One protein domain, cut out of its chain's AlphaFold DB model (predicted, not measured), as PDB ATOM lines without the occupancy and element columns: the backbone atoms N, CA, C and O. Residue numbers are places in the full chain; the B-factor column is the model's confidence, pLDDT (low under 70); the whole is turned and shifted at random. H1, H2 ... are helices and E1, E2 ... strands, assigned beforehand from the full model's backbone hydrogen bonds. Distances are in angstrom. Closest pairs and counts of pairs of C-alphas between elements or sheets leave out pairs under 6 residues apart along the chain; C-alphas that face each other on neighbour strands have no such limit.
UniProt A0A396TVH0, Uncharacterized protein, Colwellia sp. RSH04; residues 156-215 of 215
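Overview. This is residues 156 to 215 of the 215 residues of an uncharacterized protein of Colwellia sp. RSH04 (UniProt A0A396TVH0). A twisted sheet of four antiparallel strands forms a wall, with H1 packed along one face of it and no named helix on the other; beyond the end of E4 the chain runs into a second helix, H2, set off from the sheet, and residues 206 to 215 stick out. The printed part has 60 residues, with two named helices and four named strands in the order H1, E1, E2, E3, E4, H2. The sheet's order is E1, E2, E3, E4, and the class is mixed, helices and strands. The whole is compact, with a radius of gyration of the C-alphas of 11.7 A and spans of 32 by 23 by 20 A.

Along the chain. In the sheet, E1 is residues 170 to 173, E2 residues 178 to 181, E3 residues 184 to 188, 12.8 A long from first to last C-alpha, and E4 residues 194 to 199, 14.7 A long. E1 begins at C-alpha 170, (159.413, 111.067, 96.274). H1 is residues 158 to 165, 10.6 A long, and begins at C-alpha 158, (151.743, 115.827, 102.547). H2 is residues 202 to 212, 15.6 A long, and ends at C-alpha 212, (162.790, 98.059, 95.396).

Arrangement. E1, E2, E3 and E4 form a meander, each strand the antiparallel neighbour of the one before, and each successive pair is a hairpin. The sheet is only just strongly twisted, its C-alphas lying up to 4.2 A off the best plane. Between E1 and E2, N 171 and O 180 are 2.9 A apart, within hydrogen-bond range. Between E2 and E3, N 186 and O 179 are 2.8 A apart, and between E3 and E4, N 187 and O 196 are 2.8 A apart, both within that range. E1 and E4 are the edge strands. H1 is on the sheet, at a height over the sheet of 8.6 A. It lies over E2 and runs along the strands, at 8 degrees to E2 on the local plane; 2 of its C-alphas fall on E3, only just too few to lie over that strand too. The closest C-alphas of H1 and E2 are those of Ile 158 and Leu 179, 7.3 A apart. H2 is not on the sheet and is apart from H1, E1, E2 and E3. In H1 every O i to N i+4 pair is within hydrogen-bond range; in H2, 6 of 7 are.

Size, cuts and confidence. The two C-alphas farthest apart are those of Arg 156 and Asn 214, 33.3 A. The printed part has no cut, and its five links between named elements are tight. Residues 206 to 215, of which 206 to 212 belong to H2, stand free; the body without them spans 31 by 20 by 16 A. The mean pLDDT of the printed part is 72.9; residues 166 to 169 and 202 to 215 are under 70, and H2 has a mean of 55.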
ATOM      1  N   ARG A 156     152.598 121.756 107.631       88.31
ATOM      2  CA  ARG A 156     152.301 121.594 106.201       88.31
ATOM      3  C   ARG A 156     151.743 120.207 105.916       88.31
ATOM      4  O   ARG A 156     152.105 119.243 106.590       88.31
ATOM      5  N   THR A 157     150.891 120.107 104.904       91.12
ATOM      6  CA  THR A 157     150.312 118.825 104.486       91.12
ATOM      7  C   THR A 157     151.296 117.985 103.668       91.12
ATOM      8  O   THR A 157     152.323 118.488 103.204       91.12
ATOM      9  N   ILE A 158     150.984 116.703 103.461       86.75
ATOM     10  CA  ILE A 158     151.743 115.827 102.547       86.75
ATOM     11  C   ILE A 158     151.850 116.450 101.152       86.75
ATOM     12  O   ILE A 158     152.939 116.459 100.576       86.75
ATOM     13  N   ASP A 159     150.754 117.005 100.633       88.12
ATOM     14  CA  ASP A 159     150.713 117.628  99.308       88.12
ATOM     15  C   ASP A 159     151.606 118.872  99.253       88.12
ATOM     16  O   ASP A 159     152.405 119.029  98.327       88.12
ATOM     17  N   ASP A 160     151.550 119.726 100.280       87.38
ATOM     18  CA  ASP A 160     152.402 120.916 100.377       87.38
ATOM     19  C   ASP A 160     153.888 120.552 100.417       87.38
ATOM     20  O   ASP A 160     154.705 121.174  99.734       87.38
ATOM     21  N   ILE A 161     154.253 119.542 101.214       86.94
ATOM     22  CA  ILE A 161     155.633 119.061 101.314       86.94
ATOM     23  C   ILE A 161     156.067 118.407  99.996       86.94
ATOM     24  O   ILE A 161     157.176 118.659  99.530       86.94
ATOM     25  N   SER A 162     155.206 117.621  99.351       85.12
ATOM     26  CA  SER A 162     155.503 116.988  98.059       85.12
ATOM     27  C   SER A 162     155.793 118.030  96.979       85.12
ATOM     28  O   SER A 162     156.807 117.942  96.286       85.12
ATOM     29  N   ASN A 163     154.965 119.074  96.901       82.31
ATOM     30  CA  ASN A 163     155.158 120.191  95.976       82.31
ATOM     31  C   ASN A 163     156.416 121.008  96.309       82.31
ATOM     32  O   ASN A 163     157.119 121.465  95.409       82.31
ATOM     33  N   TYR A 164     156.723 121.172  97.597       79.12
ATOM     34  CA  TYR A 164     157.904 121.895  98.067       79.12
ATOM     35  C   TYR A 164     159.227 121.209  97.688       79.12
ATOM     36  O   TYR A 164     160.219 121.879  97.402       79.12
ATOM     37  N   LEU A 165     159.269 119.875  97.686       78.00
ATOM     38  CA  LEU A 165     160.512 119.115  97.531       78.00
ATOM     39  C   LEU A 165     161.016 119.011  96.083       78.00
ATOM     40  O   LEU A 165     162.163 118.598  95.915       78.00
ATOM     41  N   VAL A 166     160.203 119.384  95.079       61.66
ATOM     42  CA  VAL A 166     160.517 119.421  93.628       61.66
ATOM     43  C   VAL A 166     161.526 118.333  93.222       61.66
ATOM     44  O   VAL A 166     162.653 118.619  92.814       61.66
ATOM     45  N   SER A 167     161.158 117.067  93.430       62.59
ATOM     46  CA  SER A 167     162.062 115.926  93.262       62.59
ATOM     47  C   SER A 167     161.335 114.742  92.638       62.59
ATOM     48  O   SER A 167     160.302 114.313  93.143       62.59
ATOM     49  N   ASP A 168     161.931 114.149  91.603       55.44
ATOM     50  CA  ASP A 168     161.429 112.936  90.935       55.44
ATOM     51  C   ASP A 168     161.545 111.669  91.813       55.44
ATOM     52  O   ASP A 168     161.178 110.572  91.400       55.44
ATOM     53  N   SER A 169     162.086 111.795  93.031       67.00
ATOM     54  CA  SER A 169     162.421 110.672  93.920       67.00
ATOM     55  C   SER A 169     161.562 110.594  95.187       67.00
ATOM     56  O   SER A 169     161.985 110.004  96.183       67.00
ATOM     57  N   LEU A 170     160.357 111.172  95.162       80.62
ATOM     58  CA  LEU A 170     159.413 111.067  96.274       80.62
ATOM     59  C   LEU A 170     158.886 109.636  96.426       80.62
ATOM     60  O   LEU A 170     158.502 108.976  95.461       80.62
ATOM     61  N   ILE A 171     158.863 109.152  97.665       82.12
ATOM     62  CA  ILE A 171     158.355 107.828  98.019       82.12
ATOM     63  C   ILE A 171     157.352 107.998  99.148       82.12
ATOM     64  O   ILE A 171     157.743 108.305 100.272       82.12
ATOM     65  N   TYR A 172     156.072 107.773  98.867       82.69
ATOM     66  CA  TYR A 172     155.041 107.758  99.899       82.69
ATOM     67  C   TYR A 172     154.851 106.340 100.446       82.69
ATOM     68  O   TYR A 172     154.725 105.385  99.676       82.69
ATOM     69  N   ARG A 173     154.851 106.196 101.774       79.31
ATOM     70  CA  ARG A 173     154.556 104.948 102.487       79.31
ATOM     71  C   ARG A 173     153.283 105.145 103.298       79.31
ATOM     72  O   ARG A 173     153.334 105.559 104.454       79.31
ATOM     73  N   GLU A 174     152.149 104.833 102.681       73.00
ATOM     74  CA  GLU A 174     150.812 105.060 103.247       73.00
ATOM     75  C   GLU A 174     150.626 104.388 104.617       73.00
ATOM     76  O   GLU A 174     150.186 105.030 105.563       73.00
ATOM     77  N   ALA A 175     151.069 103.133 104.763       71.62
ATOM     78  CA  ALA A 175     150.957 102.385 106.019       71.62
ATOM     79  C   ALA A 175     151.726 103.016 107.196       71.62
ATOM     80  O   ALA A 175     151.376 102.795 108.352       71.62
ATOM     81  N   GLU A 176     152.779 103.782 106.910       71.12
ATOM     82  CA  GLU A 176     153.602 104.459 107.918       71.12
ATOM     83  C   GLU A 176     153.255 105.955 108.029       71.12
ATOM     84  O   GLU A 176     153.847 106.664 108.840       71.12
ATOM     85  N   ASN A 177     152.331 106.436 107.189       77.06
ATOM     86  CA  ASN A 177     152.054 107.844 106.932       77.06
ATOM     87  C   ASN A 177     153.334 108.691 106.803       77.06
ATOM     88  O   ASN A 177     153.515 109.710 107.478       77.06
ATOM     89  N   THR A 178     154.264 108.227 105.959       80.62
ATOM     90  CA  THR A 178     155.538 108.913 105.723       80.62
ATOM     91  C   THR A 178     155.762 109.259 104.262       80.62
ATOM     92  O   THR A 178     155.369 108.533 103.349       80.62
ATOM     93  N   LEU A 179     156.457 110.373 104.043       83.50
ATOM     94  CA  LEU A 179     156.981 110.769 102.744       83.50
ATOM     95  C   LEU A 179     158.500 110.778 102.830       83.50
ATOM     96  O   LEU A 179     159.082 111.479 103.654       83.50
ATOM     97  N   GLN A 180     159.154 110.021 101.967       82.25
ATOM     98  CA  GLN A 180     160.598 110.030 101.846       82.25
ATOM     99  C   GLN A 180     161.015 110.836 100.614       82.25
ATOM    100  O   GLN A 180     160.464 110.669  99.529       82.25
ATOM    101  N   SER A 181     162.028 111.682 100.787       83.81
ATOM    102  CA  SER A 181     162.699 112.401  99.706       83.81
ATOM    103  C   SER A 181     164.188 112.420  99.969       83.81
ATOM    104  O   SER A 181     164.650 113.019 100.944       83.81
ATOM    105  N   TYR A 182     164.949 111.748  99.105       83.38
ATOM    106  CA  TYR A 182     166.381 111.564  99.300       83.38
ATOM    107  C   TYR A 182     166.669 111.034 100.722       83.38
ATOM    108  O   TYR A 182     166.259 109.926 101.074       83.38
ATOM    109  N   ARG A 183     167.324 111.847 101.557       79.44
ATOM    110  CA  ARG A 183     167.706 111.517 102.935       79.44
ATOM    111  C   ARG A 183     166.660 111.860 103.989       79.44
ATOM    112  O   ARG A 183     166.877 111.541 105.153       79.44
ATOM    113  N   PHE A 184     165.578 112.526 103.615       83.69
ATOM    114  CA  PHE A 184     164.523 112.928 104.532       83.69
ATOM    115  C   PHE A 184     163.433 111.876 104.569       83.69
ATOM    116  O   PHE A 184     162.990 111.419 103.517       83.69
ATOM    117  N   ILE A 185     162.973 111.551 105.771       81.06
ATOM    118  CA  ILE A 185     161.705 110.862 105.985       81.06
ATOM    119  C   ILE A 185     160.835 111.770 106.846       81.06
ATOM    120  O   ILE A 185     161.113 111.990 108.025       81.06
ATOM    121  N   PHE A 186     159.811 112.323 106.215       83.31
ATOM    122  CA  PHE A 186     158.799 113.192 106.795       83.31
ATOM    123  C   PHE A 186     157.681 112.335 107.386       83.31
ATOM    124  O   PHE A 186     157.207 111.414 106.719       83.31
ATOM    125  N   LYS A 187     157.273 112.628 108.622       79.88
ATOM    126  CA  LYS A 187     156.199 111.929 109.333       79.88
ATOM    127  C   LYS A 187     154.987 112.836 109.488       79.88
ATOM    128  O   LYS A 187     155.111 113.976 109.950       79.88
ATOM    129  N   PHE A 188     153.824 112.297 109.149       82.75
ATOM    130  CA  PHE A 188     152.559 113.014 109.192       82.75
ATOM    131  C   PHE A 188     151.642 112.402 110.246       82.75
ATOM    132  O   PHE A 188     151.678 111.197 110.495       82.75
ATOM    133  N   ASP A 189     150.872 113.251 110.918       81.56
ATOM    134  CA  ASP A 189     149.888 112.804 111.898       81.56
ATOM    135  C   ASP A 189     148.597 112.345 111.208       81.56
ATOM    136  O   ASP A 189     148.472 112.413 109.985       81.56
ATOM    137  N   ASP A 190     147.614 111.895 111.988       85.00
ATOM    138  CA  ASP A 190     146.326 111.410 111.468       85.00
ATOM    139  C   ASP A 190     145.545 112.480 110.677       85.00
ATOM    140  O   ASP A 190     144.604 112.160 109.952       85.00
ATOM    141  N   SER A 191     145.925 113.757 110.801       85.25
ATOM    142  CA  SER A 191     145.367 114.867 110.023       85.25
ATOM    143  C   SER A 191     146.165 115.190 108.754       85.25
ATOM    144  O   SER A 191     145.910 116.203 108.105       85.25
ATOM    145  N   ASN A 192     147.112 114.324 108.376       85.12
ATOM    146  CA  ASN A 192     148.044 114.489 107.260       85.12
ATOM    147  C   ASN A 192     148.926 115.736 107.370       85.12
ATOM    148  O   ASN A 192     149.387 116.259 106.351       85.12
ATOM    149  N   THR A 193     149.194 116.210 108.589       87.50
ATOM    150  CA  THR A 193     150.071 117.362 108.818       87.50
ATOM    151  C   THR A 193     151.437 116.924 109.322       87.50
ATOM    152  O   THR A 193     151.567 115.989 110.114       87.50
ATOM    153  N   LEU A 194     152.486 117.590 108.837       81.75
ATOM    154  CA  LEU A 194     153.855 117.284 109.221       81.75
ATOM    155  C   LEU A 194     154.064 117.602 110.701       81.75
ATOM    156  O   LEU A 194     154.033 118.775 111.099       81.75
ATOM    157  N   PHE A 195     154.368 116.575 111.493       80.88
ATOM    158  CA  PHE A 195     154.707 116.741 112.906       80.88
ATOM    159  C   PHE A 195     156.189 116.494 113.203       80.88
ATOM    160  O   PHE A 195     156.674 116.999 114.215       80.88
ATOM    161  N   ASP A 196     156.905 115.752 112.348       76.06
ATOM    162  CA  ASP A 196     158.328 115.448 112.527       76.06
ATOM    163  C   ASP A 196     159.019 115.049 111.208       76.06
ATOM    164  O   ASP A 196     158.365 114.687 110.229       76.06
ATOM    165  N   TYR A 197     160.352 115.072 111.179       79.38
ATOM    166  CA  TYR A 197     161.147 114.423 110.137       79.38
ATOM    167  C   TYR A 197     162.470 113.895 110.697       79.38
ATOM    168  O   TYR A 197     163.000 114.389 111.688       79.38
ATOM    169  N   TYR A 198     163.062 112.915 110.015       73.75
ATOM    170  CA  TYR A 198     164.400 112.429 110.346       73.75
ATOM    171  C   TYR A 198     165.274 112.224 109.110       73.75
ATOM    172  O   TYR A 198     164.793 112.132 107.980       73.75
ATOM    173  N   LEU A 199     166.588 112.186 109.346       75.75
ATOM    174  CA  LEU A 199     167.615 112.067 108.315       75.75
ATOM    175  C   LEU A 199     168.248 110.677 108.327       75.75
ATOM    176  O   LEU A 199     168.941 110.310 109.282       75.75
ATOM    177  N   VAL A 200     168.078 109.932 107.238       72.31
ATOM    178  CA  VAL A 200     168.639 108.582 107.088       72.31
ATOM    179  C   VAL A 200     170.084 108.597 106.597       72.31
ATOM    180  O   VAL A 200     170.545 109.564 105.975       72.31
ATOM    181  N   SER A 201     170.825 107.526 106.893       71.75
ATOM    182  CA  SER A 201     172.177 107.337 106.367       71.75
ATOM    183  C   SER A 201     172.186 106.903 104.909       71.75
ATOM    184  O   SER A 201     171.191 106.378 104.410       71.75
ATOM    185  N   ASN A 202     173.307 107.118 104.212       68.94
ATOM    186  CA  ASN A 202     173.459 106.606 102.847       68.94
ATOM    187  C   ASN A 202     173.307 105.081 102.785       68.94
ATOM    188  O   ASN A 202     172.698 104.559 101.855       68.94
ATOM    189  N   GLU A 203     173.813 104.366 103.789       63.53
ATOM    190  CA  GLU A 203     173.633 102.916 103.894       63.53
ATOM    191  C   GLU A 203     172.151 102.543 104.010       63.53
ATOM    192  O   GLU A 203     171.673 101.673 103.282       63.53
ATOM    193  N   SER A 204     171.391 103.256 104.850       62.38
ATOM    194  CA  SER A 204     169.945 103.050 104.985       62.38
ATOM    195  C   SER A 204     169.176 103.375 103.699       62.38
ATOM    196  O   SER A 204     168.200 102.693 103.391       62.38
ATOM    197  N   MET A 205     169.616 104.365 102.912       64.69
ATOM    198  CA  MET A 205     169.023 104.642 101.597       64.69
ATOM    199  C   MET A 205     169.269 103.502 100.602       64.69
ATOM    200  O   MET A 205     168.349 103.099  99.893       64.69
ATOM    201  N   ASN A 206     170.491 102.964 100.562       57.09
ATOM    202  CA  ASN A 206     170.865 101.886  99.644       57.09
ATOM    203  C   ASN A 206     170.119 100.582  99.952       57.09
ATOM    204  O   ASN A 206     169.713  99.883  99.027       57.09
ATOM    205  N   LEU A 207     169.878 100.276 101.231       50.19
ATOM    206  CA  LEU A 207     169.058  99.130 101.637       50.19
ATOM    207  C   LEU A 207     167.591  99.288 101.203       50.19
ATOM    208  O   LEU A 207     167.007  98.340 100.681       50.19
ATOM    209  N   ALA A 208     167.018 100.489 101.334       51.09
ATOM    210  CA  ALA A 208     165.667 100.782 100.848       51.09
ATOM    211  C   ALA A 208     165.567 100.701  99.312       51.09
ATOM    212  O   ALA A 208     164.546 100.271  98.775       51.09
ATOM    213  N   TYR A 209     166.632 101.073  98.594       49.09
ATOM    214  CA  TYR A 209     166.700 100.958  97.136       49.09
ATOM    215  C   TYR A 209     166.875  99.501  96.676       49.09
ATOM    216  O   TYR A 209     166.210  99.066  95.742       49.09
ATOM    217  N   ALA A 210     167.702  98.706  97.362       40.88
ATOM    218  CA  ALA A 210     167.893  97.284  97.064       40.88
ATOM    219  C   ALA A 210     166.614  96.454  97.277       40.88
ATOM    220  O   ALA A 210     166.376  95.482  96.558       40.88
ATOM    221  N   GLN A 211     165.755  96.850  98.220       45.91
ATOM    222  CA  GLN A 211     164.437  96.239  98.409       45.91
ATOM    223  C   GLN A 211     163.451  96.573  97.277       45.91
ATOM    224  O   GLN A 211     162.566  95.770  97.011       45.91
ATOM    225  N   ARG A 212     163.621  97.697  96.563       46.00
ATOM    226  CA  ARG A 212     162.790  98.059  95.396       46.00
ATOM    227  C   ARG A 212     163.100  97.269  94.127       46.00
ATOM    228  O   ARG A 212     162.240  97.185  93.268       46.00
ATOM    229  N   VAL A 213     164.313  96.739  93.981       41.78
ATOM    230  CA  VAL A 213     164.731  95.991  92.774       41.78
ATOM    231  C   VAL A 213     164.335  94.507  92.856       41.78
ATOM    232  O   VAL A 213     164.406  93.790  91.864       41.78
ATOM    233  N   ASN A 214     163.912  94.042  94.035       36.66
ATOM    234  CA  ASN A 214     163.547  92.645  94.295       36.66
ATOM    235  C   ASN A 214     162.027  92.409  94.430       36.66
ATOM    236  O   ASN A 214     161.624  91.338  94.882       36.66
ATOM    237  N   TYR A 215     161.207  93.387  94.033       36.94
ATOM    238  CA  TYR A 215     159.756  93.280  93.829       36.94
ATOM    239  C   TYR A 215     159.409  93.800  92.434       36.94
ATOM    240  O   TYR A 215     158.396  93.323  91.879       36.94
TER     241      TYR A 215